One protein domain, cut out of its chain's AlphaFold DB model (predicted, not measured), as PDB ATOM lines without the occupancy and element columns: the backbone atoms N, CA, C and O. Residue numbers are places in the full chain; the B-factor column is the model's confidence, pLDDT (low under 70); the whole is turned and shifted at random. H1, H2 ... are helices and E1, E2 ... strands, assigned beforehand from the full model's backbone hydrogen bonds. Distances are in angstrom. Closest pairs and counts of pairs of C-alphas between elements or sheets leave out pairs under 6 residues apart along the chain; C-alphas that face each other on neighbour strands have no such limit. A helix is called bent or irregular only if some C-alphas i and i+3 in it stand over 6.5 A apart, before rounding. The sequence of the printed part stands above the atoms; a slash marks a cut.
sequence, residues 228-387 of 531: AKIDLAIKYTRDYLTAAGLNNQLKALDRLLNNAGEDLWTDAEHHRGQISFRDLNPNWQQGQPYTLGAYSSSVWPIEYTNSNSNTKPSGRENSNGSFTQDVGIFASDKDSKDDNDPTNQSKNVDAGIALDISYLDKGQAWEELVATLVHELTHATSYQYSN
ATOM      1  N   ALA A 228     157.078 216.617 246.125       95.69
ATOM      2  CA  ALA A 228     157.377 217.933 245.567       95.69
ATOM      3  C   ALA A 228     158.888 218.184 245.386       95.69
ATOM      4  O   ALA A 228     159.271 218.909 244.468       95.69
ATOM      5  N   LYS A 229     159.753 217.583 246.215       95.81
ATOM      6  CA  LYS A 229     161.211 217.582 246.007       95.81
ATOM      7  C   LYS A 229     161.578 216.841 244.725       95.81
ATOM      8  O   LYS A 229     162.340 217.376 243.927       95.81
ATOM      9  N   ILE A 230     160.984 215.669 244.499       95.25
ATOM     10  CA  ILE A 230     161.188 214.890 243.268       95.25
ATOM     11  C   ILE A 230     160.737 215.698 242.045       95.25
ATOM     12  O   ILE A 230     161.481 215.808 241.074       95.25
ATOM     13  N   ASP A 231     159.561 216.331 242.111       95.25
ATOM     14  CA  ASP A 231     159.054 217.182 241.027       95.25
ATOM     15  C   ASP A 231     159.985 218.367 240.726       95.25
ATOM     16  O   ASP A 231     160.216 218.694 239.561       95.25
ATOM     17  N   LEU A 232     160.540 219.011 241.761       95.06
ATOM     18  CA  LEU A 232     161.503 220.102 241.598       95.06
ATOM     19  C   LEU A 232     162.813 219.618 240.975       95.06
ATOM     20  O   LEU A 232     163.286 220.247 240.032       95.06
ATOM     21  N   ALA A 233     163.368 218.506 241.457       95.25
ATOM     22  CA  ALA A 233     164.590 217.930 240.905       95.25
ATOM     23  C   ALA A 233     164.405 217.573 239.424       95.25
ATOM     24  O   ALA A 233     165.186 218.005 238.587       95.25
ATOM     25  N   ILE A 234     163.298 216.911 239.072       95.94
ATOM     26  CA  ILE A 234     162.964 216.577 237.680       95.94
ATOM     27  C   ILE A 234     162.759 217.831 236.825       95.94
ATOM     28  O   ILE A 234     163.215 217.854 235.679       95.94
ATOM     29  N   LYS A 235     162.104 218.880 237.351       94.69
ATOM     30  CA  LYS A 235     161.976 220.172 236.653       94.69
ATOM     31  C   LYS A 235     163.361 220.738 236.341       94.69
ATOM     32  O   LYS A 235     163.605 221.108 235.198       94.69
ATOM     33  N   TYR A 236     164.250 220.785 237.331       93.88
ATOM     34  CA  TYR A 236     165.571 221.392 237.187       93.88
ATOM     35  C   TYR A 236     166.510 220.573 236.300       93.88
ATOM     36  O   TYR A 236     167.204 221.149 235.464       93.88
ATOM     37  N   THR A 237     166.479 219.243 236.408       94.88
ATOM     38  CA  THR A 237     167.188 218.343 235.494       94.88
ATOM     39  C   THR A 237     166.684 218.534 234.067       94.88
ATOM     40  O   THR A 237     167.481 218.758 233.165       94.88
ATOM     41  N   ARG A 238     165.364 218.520 233.831       95.12
ATOM     42  CA  ARG A 238     164.797 218.730 232.487       95.12
ATOM     43  C   ARG A 238     165.198 220.078 231.892       95.12
ATOM     44  O   ARG A 238     165.521 220.128 230.705       95.12
ATOM     45  N   ASP A 239     165.134 221.143 232.685       91.88
ATOM     46  CA  ASP A 239     165.520 222.487 232.257       91.88
ATOM     47  C   ASP A 239     166.997 222.537 231.850       91.88
ATOM     48  O   ASP A 239     167.296 222.942 230.729       91.88
ATOM     49  N   TYR A 240     167.902 222.007 232.682       91.56
ATOM     50  CA  TYR A 240     169.323 221.887 232.339       91.56
ATOM     51  C   TYR A 240     169.537 221.080 231.054       91.56
ATOM     52  O   TYR A 240     170.148 221.581 230.115       91.56
ATOM     53  N   LEU A 241     168.975 219.870 230.967       89.88
ATOM     54  CA  LEU A 241     169.142 219.006 229.799       89.88
ATOM     55  C   LEU A 241     168.607 219.661 228.514       89.88
ATOM     56  O   LEU A 241     169.193 219.505 227.446       89.88
ATOM     57  N   THR A 242     167.511 220.418 228.603       89.31
ATOM     58  CA  THR A 242     166.972 221.197 227.473       89.31
ATOM     59  C   THR A 242     167.902 222.332 227.098       89.31
ATOM     60  O   THR A 242     168.185 222.536 225.918       89.31
ATOM     61  N   ALA A 243     168.394 223.061 228.091       87.06
ATOM     62  CA  ALA A 243     169.207 224.233 227.871       87.06
ATOM     63  C   ALA A 243     170.610 223.898 227.339       87.06
ATOM     64  O   ALA A 243     171.103 224.628 226.483       87.06
ATOM     65  N   ALA A 244     171.184 222.773 227.770       83.38
ATOM     66  CA  ALA A 244     172.459 222.231 227.303       83.38
ATOM     67  C   ALA A 244     172.350 221.408 225.999       83.38
ATOM     68  O   ALA A 244     173.364 220.975 225.464       83.38
ATOM     69  N   GLY A 245     171.143 221.177 225.462       78.56
ATOM     70  CA  GLY A 245     170.956 220.433 224.205       78.56
ATOM     71  C   GLY A 245     171.055 218.905 224.328       78.56
ATOM     72  O   GLY A 245     171.199 218.198 223.328       78.56
ATOM     73  N   LEU A 246     170.908 218.362 225.538       78.31
ATOM     74  CA  LEU A 246     171.123 216.957 225.902       78.31
ATOM     75  C   LEU A 246     169.921 216.073 225.548       78.31
ATOM     76  O   LEU A 246     169.249 215.460 226.381       78.31
ATOM     77  N   ASN A 247     169.631 216.015 224.251       77.81
ATOM     78  CA  ASN A 247     168.418 215.421 223.695       77.81
ATOM     79  C   ASN A 247     168.257 213.920 223.980       77.81
ATOM     80  O   ASN A 247     167.130 213.421 223.999       77.81
ATOM     81  N   ASN A 248     169.348 213.173 224.159       74.19
ATOM     82  CA  ASN A 248     169.263 211.738 224.443       74.19
ATOM     83  C   ASN A 248     168.902 211.479 225.913       74.19
ATOM     84  O   ASN A 248     167.992 210.696 226.173       74.19
ATOM     85  N   GLN A 249     169.504 212.222 226.840       82.12
ATOM     86  CA  GLN A 249     169.152 212.228 228.259       82.12
ATOM     87  C   GLN A 249     167.721 212.729 228.467       82.12
ATOM     88  O   GLN A 249     166.980 212.144 229.251       82.12
ATOM     89  N   LEU A 250     167.277 213.741 227.709       85.88
ATOM     90  CA  LEU A 250     165.870 214.160 227.702       85.88
ATOM     91  C   LEU A 250     164.932 213.038 227.268       85.88
ATOM     92  O   LEU A 250     163.913 212.815 227.915       85.88
ATOM     93  N   LYS A 251     165.270 212.304 226.199       80.44
ATOM     94  CA  LYS A 251     164.477 211.141 225.773       80.44
ATOM     95  C   LYS A 251     164.466 210.053 226.837       80.44
ATOM     96  O   LYS A 251     163.420 209.444 227.023       80.44
ATOM     97  N   ALA A 252     165.584 209.806 227.520       80.19
ATOM     98  CA  ALA A 252     165.637 208.860 228.631       80.19
ATOM     99  C   ALA A 252     164.749 209.322 229.795       80.19
ATOM    100  O   ALA A 252     163.939 208.543 230.283       80.19
ATOM    101  N   LEU A 253     164.805 210.602 230.168       89.94
ATOM    102  CA  LEU A 253     163.943 211.182 231.194       89.94
ATOM    103  C   LEU A 253     162.462 211.062 230.817       89.94
ATOM    104  O   LEU A 253     161.655 210.581 231.607       89.94
ATOM    105  N   ASP A 254     162.093 211.460 229.598       88.25
ATOM    106  CA  ASP A 254     160.726 211.320 229.091       88.25
ATOM    107  C   ASP A 254     160.285 209.858 229.048       88.25
ATOM    108  O   ASP A 254     159.130 209.566 229.341       88.25
ATOM    109  N   ARG A 255     161.180 208.934 228.702       83.06
ATOM    110  CA  ARG A 255     160.905 207.497 228.702       83.06
ATOM    111  C   ARG A 255     160.576 207.017 230.113       83.06
ATOM    112  O   ARG A 255     159.475 206.517 230.314       83.06
ATOM    113  N   LEU A 256     161.450 207.273 231.085       85.12
ATOM    114  CA  LEU A 256     161.268 206.866 232.485       85.12
ATOM    115  C   LEU A 256     160.029 207.498 233.137       85.12
ATOM    116  O   LEU A 256     159.413 206.893 234.012       85.12
ATOM    117  N   LEU A 257     159.639 208.701 232.706       88.81
ATOM    118  CA  LEU A 257     158.439 209.386 233.190       88.81
ATOM    119  C   LEU A 257     157.142 208.916 232.511       88.81
ATOM    120  O   LEU A 257     156.093 208.919 233.153       88.81
ATOM    121  N   ASN A 258     157.184 208.555 231.220       78.69
ATOM    122  CA  ASN A 258     155.986 208.300 230.406       78.69
ATOM    123  C   ASN A 258     155.707 206.813 230.118       78.69
ATOM    124  O   ASN A 258     154.581 206.473 229.737       78.69
ATOM    125  N   ASN A 259     156.682 205.911 230.249       63.56
ATOM    126  CA  ASN A 259     156.478 204.497 229.939       63.56
ATOM    127  C   ASN A 259     155.768 203.752 231.080       63.56
ATOM    128  O   ASN A 259     156.359 203.403 232.089       63.56
ATOM    129  N   ALA A 260     154.476 203.491 230.858       48.12
ATOM    130  CA  ALA A 260     153.632 202.328 231.199       48.12
ATOM    131  C   ALA A 260     153.850 201.458 232.471       48.12
ATOM    132  O   ALA A 260     153.245 200.384 232.560       48.12
ATOM    133  N   GLY A 261     154.602 201.897 233.470       57.78
ATOM    134  CA  GLY A 261     154.643 201.297 234.796       57.78
ATOM    135  C   GLY A 261     155.097 202.337 235.804       57.78
ATOM    136  O   GLY A 261     156.291 202.589 235.905       57.78
ATOM    137  N   GLU A 262     154.151 202.931 236.540       64.44
ATOM    138  CA  GLU A 262     154.487 203.551 237.828       64.44
ATOM    139  C   GLU A 262     155.300 202.543 238.638       64.44
ATOM    140  O   GLU A 262     155.015 201.338 238.593       64.44
ATOM    141  N   ASP A 263     156.306 203.007 239.368       68.69
ATOM    142  CA  ASP A 263     156.905 202.175 240.394       68.69
ATOM    143  C   ASP A 263     155.809 201.737 241.387       68.69
ATOM    144  O   ASP A 263     155.163 202.537 242.056       68.69
ATOM    145  N   LEU A 264     155.582 200.423 241.462       69.31
ATOM    146  CA  LEU A 264     154.570 199.810 242.328       69.31
ATOM    147  C   LEU A 264     155.132 199.359 243.685       69.31
ATOM    148  O   LEU A 264     154.426 198.705 244.457       69.31
ATOM    149  N   TRP A 265     156.404 199.635 243.944       72.44
ATOM    150  CA  TRP A 265     157.169 199.201 245.109       72.44
ATOM    151  C   TRP A 265     157.514 200.351 246.052       72.44
ATOM    152  O   TRP A 265     157.791 200.092 247.224       72.44
ATOM    153  N   THR A 266     157.454 201.593 245.577       77.19
ATOM    154  CA  THR A 266     157.463 202.802 246.407       77.19
ATOM    155  C   THR A 266     156.084 203.461 246.404       77.19
ATOM    156  O   THR A 266     155.250 203.219 245.532       77.19
ATOM    157  N   ASP A 267     155.788 204.259 247.429       84.94
ATOM    158  CA  ASP A 267     154.545 205.028 247.450       84.94
ATOM    159  C   ASP A 267     154.627 206.256 246.519       84.94
ATOM    160  O   ASP A 267     155.702 206.646 246.063       84.94
ATOM    161  N   ALA A 268     153.479 206.878 246.237       83.19
ATOM    162  CA  ALA A 268     153.378 208.003 245.304       83.19
ATOM    163  C   ALA A 268     154.109 209.289 245.756       83.19
ATOM    164  O   ALA A 268     154.286 210.209 244.956       83.19
ATOM    165  N   GLU A 269     154.535 209.389 247.019       90.25
ATOM    166  CA  GLU A 269     155.378 210.496 247.493       90.25
ATOM    167  C   GLU A 269     156.866 210.255 247.211       90.25
ATOM    168  O   GLU A 269     157.660 211.180 247.356       90.25
ATOM    169  N   HIS A 270     157.251 209.050 246.783       91.12
ATOM    170  CA  HIS A 270     158.649 208.648 246.633       91.12
ATOM    171  C   HIS A 270     159.014 208.169 245.223       91.12
ATOM    172  O   HIS A 270     160.107 207.646 245.028       91.12
ATOM    173  N   HIS A 271     158.157 208.384 244.219       90.44
ATOM    174  CA  HIS A 271     158.530 208.156 242.822       90.44
ATOM    175  C   HIS A 271     157.819 209.077 241.833       90.44
ATOM    176  O   HIS A 271     156.759 209.646 242.114       90.44
ATOM    177  N   ARG A 272     158.382 209.166 240.627       90.75
ATOM    178  CA  ARG A 272     157.727 209.674 239.415       90.75
ATOM    179  C   ARG A 272     158.077 208.753 238.252       90.75
ATOM    180  O   ARG A 272     159.242 208.640 237.884       90.75
ATOM    181  N   GLY A 273     157.067 208.087 237.692       87.31
ATOM    182  CA  GLY A 273     157.297 207.029 236.707       87.31
ATOM    183  C   GLY A 273     158.199 205.941 237.295       87.31
ATOM    184  O   GLY A 273     157.864 205.370 238.332       87.31
ATOM    185  N   GLN A 274     159.344 205.711 236.657       83.81
ATOM    186  CA  GLN A 274     160.368 204.754 237.082       83.81
ATOM    187  C   GLN A 274     161.580 205.390 237.791       83.81
ATOM    188  O   GLN A 274     162.618 204.743 237.924       83.81
ATOM    189  N   ILE A 275     161.481 206.656 238.208       89.56
ATOM    190  CA  ILE A 275     162.482 207.312 239.060       89.56
ATOM    191  C   ILE A 275     161.986 207.240 240.500       89.56
ATOM    192  O   ILE A 275     160.964 207.852 240.827       89.56
ATOM    193  N   SER A 276     162.710 206.518 241.349       88.06
ATOM    194  CA  SER A 276     162.228 206.087 242.662       88.06
ATOM    195  C   SER A 276     163.228 206.346 243.779       88.06
ATOM    196  O   SER A 276     164.430 206.196 243.597       88.06
ATOM    197  N   PHE A 277     162.718 206.661 244.967       88.31
ATOM    198  CA  PHE A 277     163.500 206.938 246.168       88.31
ATOM    199  C   PHE A 277     163.137 205.945 247.264       88.31
ATOM    200  O   PHE A 277     161.970 205.786 247.630       88.31
ATOM    201  N   ARG A 278     164.131 205.245 247.799       81.62
ATOM    202  CA  ARG A 278     163.916 204.187 248.795       81.62
ATOM    203  C   ARG A 278     165.184 203.953 249.595       81.62
ATOM    204  O   ARG A 278     166.264 204.252 249.122       81.62
ATOM    205  N   ASP A 279     165.062 203.377 250.783       76.94
ATOM    206  CA  ASP A 279     166.246 202.897 251.498       76.94
ATOM    207  C   ASP A 279     166.881 201.768 250.674       76.94
ATOM    208  O   ASP A 279     166.266 200.703 250.481       76.94
ATOM    209  N   LEU A 280     168.067 202.028 250.124       70.25
ATOM    210  CA  LEU A 280     168.771 201.042 249.313       70.25
ATOM    211  C   LEU A 280     169.641 200.109 250.186       70.25
ATOM    212  O   LEU A 280     169.979 198.995 249.790       70.25
ATOM    213  N   ASN A 281     169.876 200.464 251.451       65.62
ATOM    214  CA  ASN A 281     170.787 199.751 252.343       65.62
ATOM    215  C   ASN A 281     170.183 198.976 253.531       65.62
ATOM    216  O   ASN A 281     170.943 198.587 254.424       65.62
ATOM    217  N   PRO A 282     168.882 198.623 253.600       58.72
ATOM    218  CA  PRO A 282     168.284 198.215 254.870       58.72
ATOM    219  C   PRO A 282     168.873 196.920 255.458       58.72
ATOM    220  O   PRO A 282     168.718 196.684 256.654       58.72
ATOM    221  N   ASN A 283     169.525 196.065 254.648       55.16
ATOM    222  CA  ASN A 283     170.092 194.779 255.087       55.16
ATOM    223  C   ASN A 283     171.327 194.299 254.286       55.16
ATOM    224  O   ASN A 283     171.634 193.102 254.320       55.16
ATOM    225  N   TRP A 284     172.014 195.165 253.530       57.75
ATOM    226  CA  TRP A 284     173.119 194.707 252.679       57.75
ATOM    227  C   TRP A 284     174.307 194.196 253.514       57.75
ATOM    228  O   TRP A 284     174.711 194.797 254.509       57.75
ATOM    229  N   GLN A 285     174.866 193.052 253.111       56.91
ATOM    230  CA  GLN A 285     176.065 192.464 253.706       56.91
ATOM    231  C   GLN A 285     177.159 192.369 252.647       56.91
ATOM    232  O   GLN A 285     176.904 191.943 251.520       56.91
ATOM    233  N   GLN A 286     178.388 192.714 253.036       52.62
ATOM    234  CA  GLN A 286     179.557 192.706 252.161       52.62
ATOM    235  C   GLN A 286     179.678 191.383 251.378       52.62
ATOM    236  O   GLN A 286     179.793 190.310 251.972       52.62
ATOM    237  N   GLY A 287     179.657 191.469 250.043       52.22
ATOM    238  CA  GLY A 287     179.783 190.325 249.130       52.22
ATOM    239  C   GLY A 287     178.466 189.703 248.640       52.22
ATOM    240  O   GLY A 287     178.514 188.754 247.860       52.22
ATOM    241  N   GLN A 288     177.302 190.212 249.059       53.94
ATOM    242  CA  GLN A 288     176.010 189.866 248.452       53.94
ATOM    243  C   GLN A 288     175.761 190.740 247.204       53.94
ATOM    244  O   GLN A 288     176.025 191.945 247.263       53.94
ATOM    245  N   PRO A 289     175.235 190.182 246.093       53.81
ATOM    246  CA  PRO A 289     174.757 190.998 244.980       53.81
ATOM    247  C   PRO A 289     173.650 191.937 245.470       53.81
ATOM    248  O   PRO A 289     172.773 191.534 246.243       53.81
ATOM    249  N   TYR A 290     173.719 193.197 245.045       56.53
ATOM    250  CA  TYR A 290     172.810 194.238 245.505       56.53
ATOM    251  C   TYR A 290     171.391 193.943 245.009       56.53
ATOM    252  O   TYR A 290     171.106 193.981 243.810       56.53
ATOM    253  N   THR A 291     170.515 193.569 245.940       56.00
ATOM    254  CA  THR A 291     169.131 193.190 245.651       56.00
ATOM    255  C   THR A 291     168.204 193.921 246.601       56.00
ATOM    256  O   THR A 291     168.300 193.844 247.826       56.00
ATOM    257  N   LEU A 292     167.287 194.660 246.002       56.91
ATOM    258  CA  LEU A 292     166.434 195.633 246.651       56.91
ATOM    259  C   LEU A 292     165.001 195.103 246.716       56.91
ATOM    260  O   LEU A 292     164.044 195.753 246.291       56.91
ATOM    261  N   GLY A 293     164.821 193.899 247.256       64.50
ATOM    262  CA  GLY A 293     163.538 193.202 247.165       64.50
ATOM    263  C   GLY A 293     163.238 192.854 245.707       64.50
ATOM    264  O   GLY A 293     163.912 191.998 245.151       64.50
ATOM    265  N   ALA A 294     162.266 193.529 245.094       58.44
ATOM    266  CA  ALA A 294     161.830 193.277 243.718       58.44
ATOM    267  C   ALA A 294     162.659 193.971 242.625       58.44
ATOM    268  O   ALA A 294     162.216 194.044 241.482       58.44
ATOM    269  N   TYR A 295     163.814 194.535 242.987       62.19
ATOM    270  CA  TYR A 295     164.747 195.172 242.063       62.19
ATOM    271  C   TYR A 295     166.097 194.475 242.109       62.19
ATOM    272  O   TYR A 295     166.639 194.219 243.190       62.19
ATOM    273  N   SER A 296     166.654 194.238 240.925       64.69
ATOM    274  CA  SER A 296     168.026 193.782 240.736       64.69
ATOM    275  C   SER A 296     168.838 194.876 240.059       64.69
ATOM    276  O   SER A 296     168.399 195.463 239.065       64.69
ATOM    277  N   SER A 297     170.017 195.153 240.611       63.56
ATOM    278  CA  SER A 297     170.945 196.112 240.015       63.56
ATOM    279  C   SER A 297     171.399 195.609 238.648       63.56
ATOM    280  O   SER A 297     171.837 194.462 238.532       63.56
ATOM    281  N   SER A 298     171.263 196.442 237.614       60.75
ATOM    282  CA  SER A 298     171.750 196.124 236.260       60.75
ATOM    283  C   SER A 298     173.170 196.639 236.016       60.75
ATOM    284  O   SER A 298     173.866 196.134 235.138       60.75
ATOM    285  N   VAL A 299     173.597 197.608 236.823       57.84
ATOM    286  CA  VAL A 299     174.963 198.138 236.916       57.84
ATOM    287  C   VAL A 299     175.450 198.010 238.359       57.84
ATOM    288  O   VAL A 299     174.652 197.720 239.253       57.84
ATOM    289  N   TRP A 300     176.747 198.168 238.615       56.69
ATOM    290  CA  TRP A 300     177.209 198.282 240.000       56.69
ATOM    291  C   TRP A 300     176.638 199.573 240.598       56.69
ATOM    292  O   TRP A 300     176.773 200.607 239.953       56.69
ATOM    293  N   PRO A 301     175.969 199.524 241.765       57.88
ATOM    294  CA  PRO A 301     175.498 200.743 242.404       57.88
ATOM    295  C   PRO A 301     176.699 201.628 242.739       57.88
ATOM    296  O   PRO A 301     177.740 201.126 243.177       57.88
ATOM    297  N   ILE A 302     176.541 202.927 242.514       60.22
ATOM    298  CA  ILE A 302     177.570 203.927 242.771       60.22
ATOM    299  C   ILE A 302     177.360 204.476 244.180       60.22
ATOM    300  O   ILE A 302     176.240 204.802 244.577       60.22
ATOM    301  N   GLU A 303     178.455 204.547 244.938       62.44
ATOM    302  CA  GLU A 303     178.486 205.120 246.282       62.44
ATOM    303  C   GLU A 303     178.799 206.629 246.186       62.44
ATOM    304  O   GLU A 303     179.924 207.028 245.867       62.44
ATOM    305  N   TYR A 304     177.835 207.486 246.520       61.78
ATOM    306  CA  TYR A 304     178.036 208.929 246.670       61.78
ATOM    307  C   TYR A 304     178.300 209.267 248.142       61.78
ATOM    308  O   TYR A 304     177.451 209.079 249.013       61.78
ATOM    309  N   THR A 305     179.500 209.753 248.459       58.44
ATOM    310  CA  THR A 305     179.866 210.170 249.818       58.44
ATOM    311  C   THR A 305     179.307 211.557 250.084       58.44
ATOM    312  O   THR A 305     179.757 212.539 249.496       58.44
ATOM    313  N   ASN A 306     178.403 211.656 251.055       55.03
ATOM    314  CA  ASN A 306     177.869 212.940 251.473       55.03
ATOM    315  C   ASN A 306     178.577 213.438 252.743       55.03
ATOM    316  O   ASN A 306     178.429 212.868 253.830       55.03
ATOM    317  N   SER A 307     179.341 214.523 252.611       51.31
ATOM    318  CA  SER A 307     180.069 215.171 253.712       51.31
ATOM    319  C   SER A 307     179.179 216.026 254.630       51.31
ATOM    320  O   SER A 307     179.593 216.352 255.744       51.31
ATOM    321  N   ASN A 308     177.948 216.345 254.212       50.59
ATOM    322  CA  ASN A 308     177.001 217.195 254.942       50.59
ATOM    323  C   ASN A 308     176.037 216.413 255.857       50.59
ATOM    324  O   ASN A 308     175.349 217.015 256.691       50.59
ATOM    325  N   SER A 309     176.000 215.079 255.774       48.75
ATOM    326  CA  SER A 309     175.152 214.256 256.644       48.75
ATOM    327  C   SER A 309     175.778 214.045 258.038       48.75
ATOM    328  O   SER A 309     176.471 213.076 258.327       48.75
ATOM    329  N   ASN A 310     175.494 214.961 258.971       42.50
ATOM    330  CA  ASN A 310     175.831 214.790 260.401       42.50
ATOM    331  C   ASN A 310     174.908 213.787 261.130       42.50
ATOM    332  O   ASN A 310     175.077 213.515 262.322       42.50
ATOM    333  N   THR A 311     173.901 213.260 260.440       45.66
ATOM    334  CA  THR A 311     172.964 212.249 260.930       45.66
ATOM    335  C   THR A 311     173.172 210.975 260.143       45.66
ATOM    336  O   THR A 311     173.012 211.013 258.934       45.66
ATOM    337  N   LYS A 312     173.477 209.874 260.841       45.53
ATOM    338  CA  LYS A 312     173.610 208.515 260.296       45.53
ATOM    339  C   LYS A 312     172.404 208.161 259.406       45.53
ATOM    340  O   LYS A 312     171.365 207.812 259.975       45.53
ATOM    341  N   PRO A 313     172.507 208.250 258.064       50.09
ATOM    342  CA  PRO A 313     171.505 207.698 257.166       50.09
ATOM    343  C   PRO A 313     171.617 206.168 257.218       50.09
ATOM    344  O   PRO A 313     172.530 205.617 257.844       50.09
ATOM    345  N   SER A 314     170.717 205.456 256.551       51.31
ATOM    346  CA  SER A 314     170.797 203.999 256.377       51.31
ATOM    347  C   SER A 314     172.027 203.523 255.577       51.31
ATOM    348  O   SER A 314     172.186 202.324 255.383       51.31
ATOM    349  N   GLY A 315     172.921 204.431 255.168       50.09
ATOM    350  CA  GLY A 315     174.122 204.172 254.374       50.09
ATOM    351  C   GLY A 315     175.297 203.507 255.099       50.09
ATOM    352  O   GLY A 315     175.339 203.345 256.326       50.09
ATOM    353  N   ARG A 316     176.302 203.129 254.305       54.38
ATOM    354  CA  ARG A 316     177.546 202.511 254.770       54.38
ATOM    355  C   ARG A 316     178.482 203.584 255.331       54.38
ATOM    356  O   ARG A 316     178.744 204.593 254.688       54.38
ATOM    357  N   GLU A 317     178.997 203.363 256.539       55.19
ATOM    358  CA  GLU A 317     180.060 204.200 257.106       55.19
ATOM    359  C   GLU A 317     181.383 203.815 256.431       55.19
ATOM    360  O   GLU A 317     181.828 202.665 256.530       55.19
ATOM    361  N   ASN A 318     181.994 204.750 255.705       57.25
ATOM    362  CA  ASN A 318     183.312 204.531 255.123       57.25
ATOM    363  C   ASN A 318     184.415 204.674 256.191       57.25
ATOM    364  O   ASN A 318     184.169 205.046 257.340       57.25
ATOM    365  N   SER A 319     185.666 204.385 255.822       50.03
ATOM    366  CA  SER A 319     186.812 204.420 256.746       50.03
ATOM    367  C   SER A 319     187.065 205.782 257.403       50.03
ATOM    368  O   SER A 319     187.810 205.850 258.379       50.03
ATOM    369  N   ASN A 320     186.455 206.849 256.880       54.22
ATOM    370  CA  ASN A 320     186.644 208.223 257.325       54.22
ATOM    371  C   ASN A 320     185.441 208.748 258.135       54.22
ATOM    372  O   ASN A 320     185.454 209.906 258.547       54.22
ATOM    373  N   GLY A 321     184.430 207.909 258.399       53.41
ATOM    374  CA  GLY A 321     183.244 208.263 259.183       53.41
ATOM    375  C   GLY A 321     182.158 209.012 258.404       53.41
ATOM    376  O   GLY A 321     181.205 209.479 259.025       53.41
ATOM    377  N   SER A 322     182.283 209.142 257.077       57.06
ATOM    378  CA  SER A 322     181.208 209.661 256.224       57.06
ATOM    379  C   SER A 322     180.304 208.538 255.717       57.06
ATOM    380  O   SER A 322     180.708 207.375 255.628       57.06
ATOM    381  N   PHE A 323     179.052 208.896 255.438       57.84
ATOM    382  CA  PHE A 323     178.027 207.971 254.970       57.84
ATOM    383  C   PHE A 323     177.916 208.028 253.449       57.84
ATOM    384  O   PHE A 323     177.925 209.118 252.870       57.84
ATOM    385  N   THR A 324     177.810 206.860 252.819       60.62
ATOM    386  CA  THR A 324     177.548 206.746 251.382       60.62
ATOM    387  C   THR A 324     176.055 206.594 251.118       60.62
ATOM    388  O   THR A 324     175.354 205.860 251.822       60.62
ATOM    389  N   GLN A 325     175.571 207.326 250.123       67.00
ATOM    390  CA  GLN A 325     174.256 207.171 249.521       67.00
ATOM    391  C   GLN A 325     174.448 206.323 248.271       67.00
ATOM    392  O   GLN A 325     175.363 206.582 247.493       67.00
ATOM    393  N   ASP A 326     173.618 205.303 248.102       69.12
ATOM    394  CA  ASP A 326     173.717 204.463 246.917       69.12
ATOM    395  C   ASP A 326     172.775 204.993 245.840       69.12
ATOM    396  O   ASP A 326     171.719 205.571 246.124       69.12
ATOM    397  N   VAL A 327     173.174 204.809 244.590       71.75
ATOM    398  CA  VAL A 327     172.370 205.150 243.419       71.75
ATOM    399  C   VAL A 327     172.652 204.126 242.324       71.75
ATOM    400  O   VAL A 327     173.725 203.518 242.286       71.75
ATOM    401  N   GLY A 328     171.679 203.884 241.448       70.62
ATOM    402  CA  GLY A 328     171.969 203.208 240.192       70.62
ATOM    403  C   GLY A 328     170.753 202.909 239.327       70.62
ATOM    404  O   GLY A 328     169.604 203.226 239.656       70.62
ATOM    405  N   ILE A 329     171.036 202.212 238.225       73.12
ATOM    406  CA  ILE A 329     170.043 201.671 237.296       73.12
ATOM    407  C   ILE A 329     169.592 200.278 237.741       73.12
ATOM    408  O   ILE A 329     170.373 199.318 237.812       73.12
ATOM    409  N   PHE A 330     168.289 200.151 237.977       71.12
ATOM    410  CA  PHE A 330     167.663 198.935 238.475       71.12
ATOM    411  C   PHE A 330     166.608 198.406 237.513       71.12
ATOM    412  O   PHE A 330     165.756 199.136 237.014       71.12
ATOM    413  N   ALA A 331     166.609 197.090 237.325       66.94
ATOM    414  CA  ALA A 331     165.495 196.396 236.698       66.94
ATOM    415  C   ALA A 331     164.593 195.843 237.802       66.94
ATOM    416  O   ALA A 331     165.056 195.108 238.681       66.94
ATOM    417  N   SER A 332     163.310 196.188 237.775       62.25
ATOM    418  CA  SER A 332     162.321 195.509 238.601       62.25
ATOM    419  C   SER A 332     162.009 194.121 238.038       62.25
ATOM    420  O   SER A 332     162.137 193.870 236.839       62.25
ATOM    421  N   ASP A 333     161.486 193.228 238.875       57.88
ATOM    422  CA  ASP A 333     160.972 191.925 238.433       57.88
ATOM    423  C   ASP A 333     159.887 192.074 237.345       57.88
ATOM    424  O   ASP A 333     159.698 191.178 236.523       57.88
ATOM    425  N   LYS A 334     159.191 193.222 237.305       57.12
ATOM    426  CA  LYS A 334     158.188 193.565 236.282       57.12
ATOM    427  C   LYS A 334     158.793 194.108 234.986       57.12
ATOM    428  O   LYS A 334     158.099 194.095 233.971       57.12
ATOM    429  N   ASP A 335     160.047 194.555 235.020       55.78
ATOM    430  CA  ASP A 335     160.807 194.961 233.834       55.78
ATOM    431  C   ASP A 335     161.407 193.747 233.112       55.78
ATOM    432  O   ASP A 335     161.827 193.858 231.963       55.78
ATOM    433  N   SER A 336     161.412 192.570 233.748       50.09
ATOM    434  CA  SER A 336     161.821 191.319 233.112       50.09
ATOM    435  C   SER A 336     160.736 190.774 232.171       50.09
ATOM    436  O   SER A 336     159.533 190.877 232.432       50.09
ATOM    437  N   LYS A 337     161.152 190.179 231.044       50.69
ATOM    438  CA  LYS A 337     160.243 189.420 230.175       50.69
ATOM    439  C   LYS A 337     159.647 188.271 230.984       50.69
ATOM    440  O   LYS A 337     160.381 187.415 231.468       50.69
ATOM    441  N   ASP A 338     158.320 188.200 231.063       48.31
ATOM    442  CA  ASP A 338     157.679 186.930 231.394       48.31
ATOM    443  C   ASP A 338     157.869 185.996 230.195       48.31
ATOM    444  O   ASP A 338     157.162 186.100 229.190       48.31
ATOM    445  N   ASP A 339     158.855 185.103 230.285       45.44
ATOM    446  CA  ASP A 339     159.181 184.114 229.251       45.44
ATOM    447  C   ASP A 339     157.990 183.197 228.889       45.44
ATOM    448  O   ASP A 339     158.035 182.488 227.882       45.44
ATOM    449  N   ASN A 340     156.903 183.213 229.673       48.16
ATOM    450  CA  ASN A 340     155.696 182.421 229.432       48.16
ATOM    451  C   ASN A 340     154.577 183.171 228.695       48.16
ATOM    452  O   ASN A 340     153.579 182.536 228.338       48.16
ATOM    453  N   ASP A 341     154.716 184.475 228.442       50.66
ATOM    454  CA  ASP A 341     153.746 185.249 227.667       50.66
ATOM    455  C   ASP A 341     154.293 185.565 226.260       50.66
ATOM    456  O   ASP A 341     155.011 186.549 226.059       50.66
ATOM    457  N   PRO A 342     153.934 184.770 225.234       45.88
ATOM    458  CA  PRO A 342     154.373 185.000 223.860       45.88
ATOM    459  C   PRO A 342     153.795 186.279 223.229       45.88
ATOM    460  O   PRO A 342     154.192 186.625 222.117       45.88
ATOM    461  N   THR A 343     152.882 186.990 223.903       50.50
ATOM    462  CA  THR A 343     152.422 188.332 223.505       50.50
ATOM    463  C   THR A 343     153.246 189.461 224.131       50.50
ATOM    464  O   THR A 343     153.158 190.598 223.676       50.50
ATOM    465  N   ASN A 344     154.113 189.140 225.098       47.47
ATOM    466  CA  ASN A 344     155.035 190.054 225.775       47.47
ATOM    467  C   ASN A 344     156.435 190.050 225.121       47.47
ATOM    468  O   ASN A 344     157.467 190.290 225.749       47.47
ATOM    469  N   GLN A 345     156.489 189.752 223.821       42.41
ATOM    470  CA  GLN A 345     157.694 189.930 223.024       42.41
ATOM    471  C   GLN A 345     157.857 191.425 222.737       42.41
ATOM    472  O   GLN A 345     157.105 191.964 221.937       42.41
ATOM    473  N   SER A 346     158.858 192.049 223.370       41.50
ATOM    474  CA  SER A 346     159.344 193.428 223.151       41.50
ATOM    475  C   SER A 346     158.841 194.543 224.079       41.50
ATOM    476  O   SER A 346     158.770 195.695 223.650       41.50
ATOM    477  N   LYS A 347     158.568 194.283 225.361       47.22
ATOM    478  CA  LYS A 347     158.747 195.385 226.316       47.22
ATOM    479  C   LYS A 347     160.245 195.567 226.531       47.22
ATOM    480  O   LYS A 347     160.925 194.631 226.946       47.22
ATOM    481  N   ASN A 348     160.754 196.726 226.121       50.28
ATOM    482  CA  ASN A 348     162.078 197.188 226.516       50.28
ATOM    483  C   ASN A 348     162.148 197.042 228.039       50.28
ATOM    484  O   ASN A 348     161.240 197.523 228.717       50.28
ATOM    485  N   VAL A 349     163.158 196.343 228.561       54.28
ATOM    486  CA  VAL A 349     163.502 196.484 229.978       54.28
ATOM    487  C   VAL A 349     163.827 197.963 230.117       54.28
ATOM    488  O   VAL A 349     164.771 198.443 229.493       54.28
ATOM    489  N   ASP A 350     162.952 198.710 230.770       56.38
ATOM    490  CA  ASP A 350     163.048 200.168 230.746       56.38
ATOM    491  C   ASP A 350     164.101 200.676 231.745       56.38
ATOM    492  O   ASP A 350     164.681 201.740 231.537       56.38
ATOM    493  N   ALA A 351     164.422 199.811 232.723       69.38
ATOM    494  CA  ALA A 351     165.419 199.959 233.777       69.38
ATOM    495  C   ALA A 351     165.312 201.328 234.465       69.38
ATOM    496  O   ALA A 351     165.891 202.323 234.029       69.38
ATOM    497  N   GLY A 352     164.532 201.361 235.546       79.38
ATOM    498  CA  GLY A 352     164.315 202.557 236.348       79.38
ATOM    499  C   GLY A 352     165.578 203.045 237.058       79.38
ATOM    500  O   GLY A 352     166.553 202.308 237.222       79.38
ATOM    501  N   ILE A 353     165.528 204.288 237.528       84.81
ATOM    502  CA  ILE A 353     166.550 204.867 238.406       84.81
ATOM    503  C   ILE A 353     166.053 204.699 239.839       84.81
ATOM    504  O   ILE A 353     164.949 205.149 240.157       84.81
ATOM    505  N   ALA A 354     166.854 204.083 240.711       83.94
ATOM    506  CA  ALA A 354     166.573 204.084 242.143       83.94
ATOM    507  C   ALA A 354     167.672 204.833 242.895       83.94
ATOM    508  O   ALA A 354     168.854 204.514 242.773       83.94
ATOM    509  N   LEU A 355     167.251 205.816 243.684       85.31
ATOM    510  CA  LEU A 355     168.102 206.630 244.538       85.31
ATOM    511  C   LEU A 355     167.815 206.322 246.005       85.31
ATOM    512  O   LEU A 355     166.690 205.947 246.368       85.31
ATOM    513  N   ASP A 356     168.817 206.507 246.862       82.00
ATOM    514  CA  ASP A 356     168.596 206.391 248.295       82.00
ATOM    515  C   ASP A 356     167.602 207.447 248.801       82.00
ATOM    516  O   ASP A 356     167.611 208.612 248.395       82.00
ATOM    517  N   ILE A 357     166.712 207.046 249.709       84.62
ATOM    518  CA  ILE A 357     165.678 207.939 250.246       84.62
ATOM    519  C   ILE A 357     166.270 209.144 250.986       84.62
ATOM    520  O   ILE A 357     165.604 210.177 251.084       84.62
ATOM    521  N   SER A 358     167.516 209.054 251.462       80.56
ATOM    522  CA  SER A 358     168.177 210.159 252.154       80.56
ATOM    523  C   SER A 358     168.427 211.381 251.277       80.56
ATOM    524  O   SER A 358     168.500 212.466 251.842       80.56
ATOM    525  N   TYR A 359     168.429 211.278 249.938       83.75
ATOM    526  CA  TYR A 359     168.442 212.444 249.033       83.75
ATOM    527  C   TYR A 359     167.232 213.375 249.231       83.75
ATOM    528  O   TYR A 359     167.266 214.552 248.870       83.75
ATOM    529  N   LEU A 360     166.148 212.864 249.822       89.19
ATOM    530  CA  LEU A 360     164.947 213.637 250.133       89.19
ATOM    531  C   LEU A 360     164.949 214.190 251.562       89.19
ATOM    532  O   LEU A 360     163.990 214.867 251.948       89.19
ATOM    533  N   ASP A 361     166.005 213.967 252.346       85.19
ATOM    534  CA  ASP A 361     166.120 214.526 253.687       85.19
ATOM    535  C   ASP A 361     166.289 216.050 253.657       85.19
ATOM    536  O   ASP A 361     166.550 216.695 252.637       85.19
ATOM    537  N   LYS A 362     166.050 216.675 254.807       83.06
ATOM    538  CA  LYS A 362     166.264 218.111 254.973       83.06
ATOM    539  C   LYS A 362     167.760 218.406 255.080       83.06
ATOM    540  O   LYS A 362     168.443 217.777 255.881       83.06
ATOM    541  N   GLY A 363     168.226 219.425 254.363       82.12
ATOM    542  CA  GLY A 363     169.632 219.823 254.333       82.12
ATOM    543  C   GLY A 363     170.456 219.122 253.255       82.12
ATOM    544  O   GLY A 363     171.637 219.431 253.138       82.12
ATOM    545  N   GLN A 364     169.853 218.228 252.465       82.31
ATOM    546  CA  GLN A 364     170.482 217.717 251.248       82.31
ATOM    547  C   GLN A 364     170.490 218.788 250.168       82.31
ATOM    548  O   GLN A 364     169.450 219.403 249.914       82.31
ATOM    549  N   ALA A 365     171.648 219.001 249.546       84.38
ATOM    550  CA  ALA A 365     171.801 219.992 248.492       84.38
ATOM    551  C   ALA A 365     170.946 219.601 247.282       84.38
ATOM    552  O   ALA A 365     171.065 218.493 246.755       84.38
ATOM    553  N   TRP A 366     170.075 220.505 246.832       87.50
ATOM    554  CA  TRP A 366     169.247 220.239 245.653       87.50
ATOM    555  C   TRP A 366     170.109 220.062 244.395       87.50
ATOM    556  O   TRP A 366     169.748 219.276 243.523       87.50
ATOM    557  N   GLU A 367     171.249 220.760 244.321       87.00
ATOM    558  CA  GLU A 367     172.213 220.647 243.225       87.00
ATOM    559  C   GLU A 367     172.800 219.231 243.133       87.00
ATOM    560  O   GLU A 367     172.957 218.710 242.035       87.00
ATOM    561  N   GLU A 368     173.060 218.584 244.275       82.12
ATOM    562  CA  GLU A 368     173.605 217.221 244.329       82.12
ATOM    563  C   GLU A 368     172.610 216.220 243.739       82.12
ATOM    564  O   GLU A 368     172.980 215.408 242.900       82.12
ATOM    565  N   LEU A 369     171.321 216.339 244.078       87.00
ATOM    566  CA  LEU A 369     170.292 215.479 243.492       87.00
ATOM    567  C   LEU A 369     170.115 215.713 241.981       87.00
ATOM    568  O   LEU A 369     169.885 214.764 241.235       87.00
ATOM    569  N   VAL A 370     170.196 216.963 241.514       90.62
ATOM    570  CA  VAL A 370     170.104 217.262 240.076       90.62
ATOM    571  C   VAL A 370     171.303 216.682 239.328       90.62
ATOM    572  O   VAL A 370     171.084 216.043 238.300       90.62
ATOM    573  N   ALA A 371     172.520 216.848 239.853       85.19
ATOM    574  CA  ALA A 371     173.736 216.250 239.303       85.19
ATOM    575  C   ALA A 371     173.613 214.722 239.227       85.19
ATOM    576  O   ALA A 371     173.734 214.147 238.151       85.19
ATOM    577  N   THR A 372     173.215 214.070 240.324       84.88
ATOM    578  CA  THR A 372     172.977 212.621 240.353       84.88
ATOM    579  C   THR A 372     171.938 212.181 239.314       84.88
ATOM    580  O   THR A 372     172.110 211.165 238.651       84.88
ATOM    581  N   LEU A 373     170.857 212.940 239.103       89.69
ATOM    582  CA  LEU A 373     169.896 212.613 238.045       89.69
ATOM    583  C   LEU A 373     170.491 212.782 236.638       89.69
ATOM    584  O   LEU A 373     170.173 211.981 235.763       89.69
ATOM    585  N   VAL A 374     171.331 213.793 236.395       87.19
ATOM    586  CA  VAL A 374     172.048 213.963 235.115       87.19
ATOM    587  C   VAL A 374     172.980 212.773 234.861       87.19
ATOM    588  O   VAL A 374     172.935 212.197 233.766       87.19
ATOM    589  N   HIS A 375     173.730 212.353 235.882       83.00
ATOM    590  CA  HIS A 375     174.584 211.167 235.871       83.00
ATOM    591  C   HIS A 375     173.799 209.911 235.468       83.00
ATOM    592  O   HIS A 375     174.060 209.269 234.449       83.00
ATOM    593  N   GLU A 376     172.759 209.584 236.233       81.75
ATOM    594  CA  GLU A 376     171.996 208.351 236.048       81.75
ATOM    595  C   GLU A 376     171.190 208.354 234.749       81.75
ATOM    596  O   GLU A 376     171.001 207.314 234.120       81.75
ATOM    597  N   LEU A 377     170.747 209.518 234.270       83.19
ATOM    598  CA  LEU A 377     170.122 209.621 232.954       83.19
ATOM    599  C   LEU A 377     171.108 209.335 231.822       83.19
ATOM    600  O   LEU A 377     170.678 208.871 230.762       83.19
ATOM    601  N   THR A 378     172.407 209.550 232.021       77.50
ATOM    602  CA  THR A 378     173.445 209.119 231.077       77.50
ATOM    603  C   THR A 378     173.550 207.593 231.046       77.50
ATOM    604  O   THR A 378     173.512 207.004 229.959       77.50
ATOM    605  N   HIS A 379     173.516 206.925 232.203       74.19
ATOM    606  CA  HIS A 379     173.441 205.458 232.277       74.19
ATOM    607  C   HIS A 379     172.148 204.906 231.667       74.19
ATOM    608  O   HIS A 379     172.183 203.995 230.835       74.19
ATOM    609  N   ALA A 380     170.996 205.500 231.986       75.50
ATOM    610  CA  ALA A 380     169.692 205.115 231.440       75.50
ATOM    611  C   ALA A 380     169.588 205.358 229.925       75.50
ATOM    612  O   ALA A 380     168.878 204.634 229.212       75.50
ATOM    613  N   THR A 381     170.278 206.383 229.420       73.31
ATOM    614  CA  THR A 381     170.445 206.629 227.985       73.31
ATOM    615  C   THR A 381     171.235 205.488 227.371       73.31
ATOM    616  O   THR A 381     170.782 204.886 226.401       73.31
ATOM    617  N   SER A 382     172.374 205.131 227.960       68.25
ATOM    618  CA  SER A 382     173.199 204.052 227.438       68.25
ATOM    619  C   SER A 382     172.519 202.686 227.454       68.25
ATOM    620  O   SER A 382     172.597 201.929 226.484       68.25
ATOM    621  N   TYR A 383     171.777 202.384 228.517       65.75
ATOM    622  CA  TYR A 383     171.064 201.121 228.657       65.75
ATOM    623  C   TYR A 383     170.042 200.890 227.533       65.75
ATOM    624  O   TYR A 383     169.900 199.778 227.021       65.75
ATOM    625  N   GLN A 384     169.387 201.955 227.056       60.34
ATOM    626  CA  GLN A 384     168.501 201.886 225.888       60.34
ATOM    627  C   GLN A 384     169.225 201.379 224.634       60.34
ATOM    628  O   GLN A 384     168.615 200.768 223.753       60.34
ATOM    629  N   TYR A 385     170.524 201.636 224.545       54.97
ATOM    630  CA  TYR A 385     171.358 201.290 223.411       54.97
ATOM    631  C   TYR A 385     172.055 199.929 223.577       54.97
ATOM    632  O   TYR A 385     172.427 199.337 222.567       54.97
ATOM    633  N   SER A 386     172.186 199.374 224.786       52.44
ATOM    634  CA  SER A 386     172.957 198.138 225.028       52.44
ATOM    635  C   SER A 386     172.175 196.818 224.870       52.44
ATOM    636  O   SER A 386     172.776 195.746 224.903       52.44
ATOM    637  N   ASN A 387     170.871 196.881 224.573       44.69
ATOM    638  CA  ASN A 387     169.962 195.749 224.336       44.69
ATOM    639  C   ASN A 387     169.832 194.789 225.539       44.69
ATOM    640  O   ASN A 387     170.594 193.843 225.729       44.69
TER     641      ASN A 387
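This is residues 228 to 387 of the 531 residues of the protein "EF-hand domain-containing protein" of Clostridium sp. CAG:715 (UniProt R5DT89). A small, strongly twisted sheet of five strands, with the long bent strand E4 through its middle, has the long helix H4 slantwise over one face, and the helical hairpin of H1 and H2 packs on H4. Long loops lead out from the sheet, and residues 339 to 344 stick out at the tip of the one between E4 and E5. The printed part has 160 residues with four named helices and five named strands, in the order H1 H2 E1 E2 E3 E4 E5 H3 H4. The sheet is branched and mixed, with E1 and E5 parallel and the other neighbour pairs antiparallel. The class is mixed, helices and strands; the whole is compact, with a radius of gyration of the C-alphas of 15.8 A and spans of 51 by 40 by 28 A.

E4, residues 323 to 332, bends by 64 degrees at residue 329. On one side of it lie E3, residues 302 to 306, with N 304 and O 325 2.8 A apart, and E2, residues 295 to 297, with N 296 and O 331 2.9 A apart. On the other side lies E5, residues 352 to 356, with N 330 and O 352 2.9 A apart. E3, E4 and E5 form a meander, each strand the antiparallel neighbour of the one before, in two hairpins. E1, residues 275 to 278, is parallel to E5, with N 355 and O 276 2.8 A apart; these four N and O pairs are within hydrogen-bond range. H4, residues 366 to 386, lies over E4 and E5 at a height over the sheet of 8.6 A; the closest C-alphas of E4 and H4 are those of Gly 328 and Glu 376, 6.6 A apart. H1, residues 228 to 243, touches H4 at a steep tilt of 65 degrees, the closest C-alphas being those of Thr 237 and Val 370, 5.5 A apart. H2, residues 247 to 258, touches H4 about perpendicular, at 86 degrees, with the C-alphas of Ala 252 and Thr 381 closest at 5.3 A. H1 and H2 touch as a hairpin at a shallow tilt of 28 degrees, opposite ways, with the C-alphas of Leu 241 and Leu 250 closest at 6.2 A. H2 only grazes the sheet with residues 253 to 257, and H3, residues 357 to 360, stands at the sheet's level. Every O i to N i+4 pair is within hydrogen-bond range in H1 and H2, and 16 of 17 are in H4; H3 is too short for such a pair.

E4 measures 25.9 A from first to last C-alpha, H4 30.5 A, H1 22.2 A and H2 15.8 A. C-alpha 323 begins E4 at (178.027, 207.971, 254.970). C-alpha 228 begins H1 at (157.377, 217.933, 245.567), and C-alpha 386 ends H4 at (172.957, 198.138, 225.028).

The C-alphas of Asn 320 and Thr 343, the two farthest apart, are 52.1 A apart. The printed part has no cut. The links H2 to E1, E1 to E2, E3 to E4 and E4 to E5 are long. Mean pLDDT of the printed part is 70.5, and residues 259 to 264, 281 to 326, 331 to 351 and 382 to 387 are under 70.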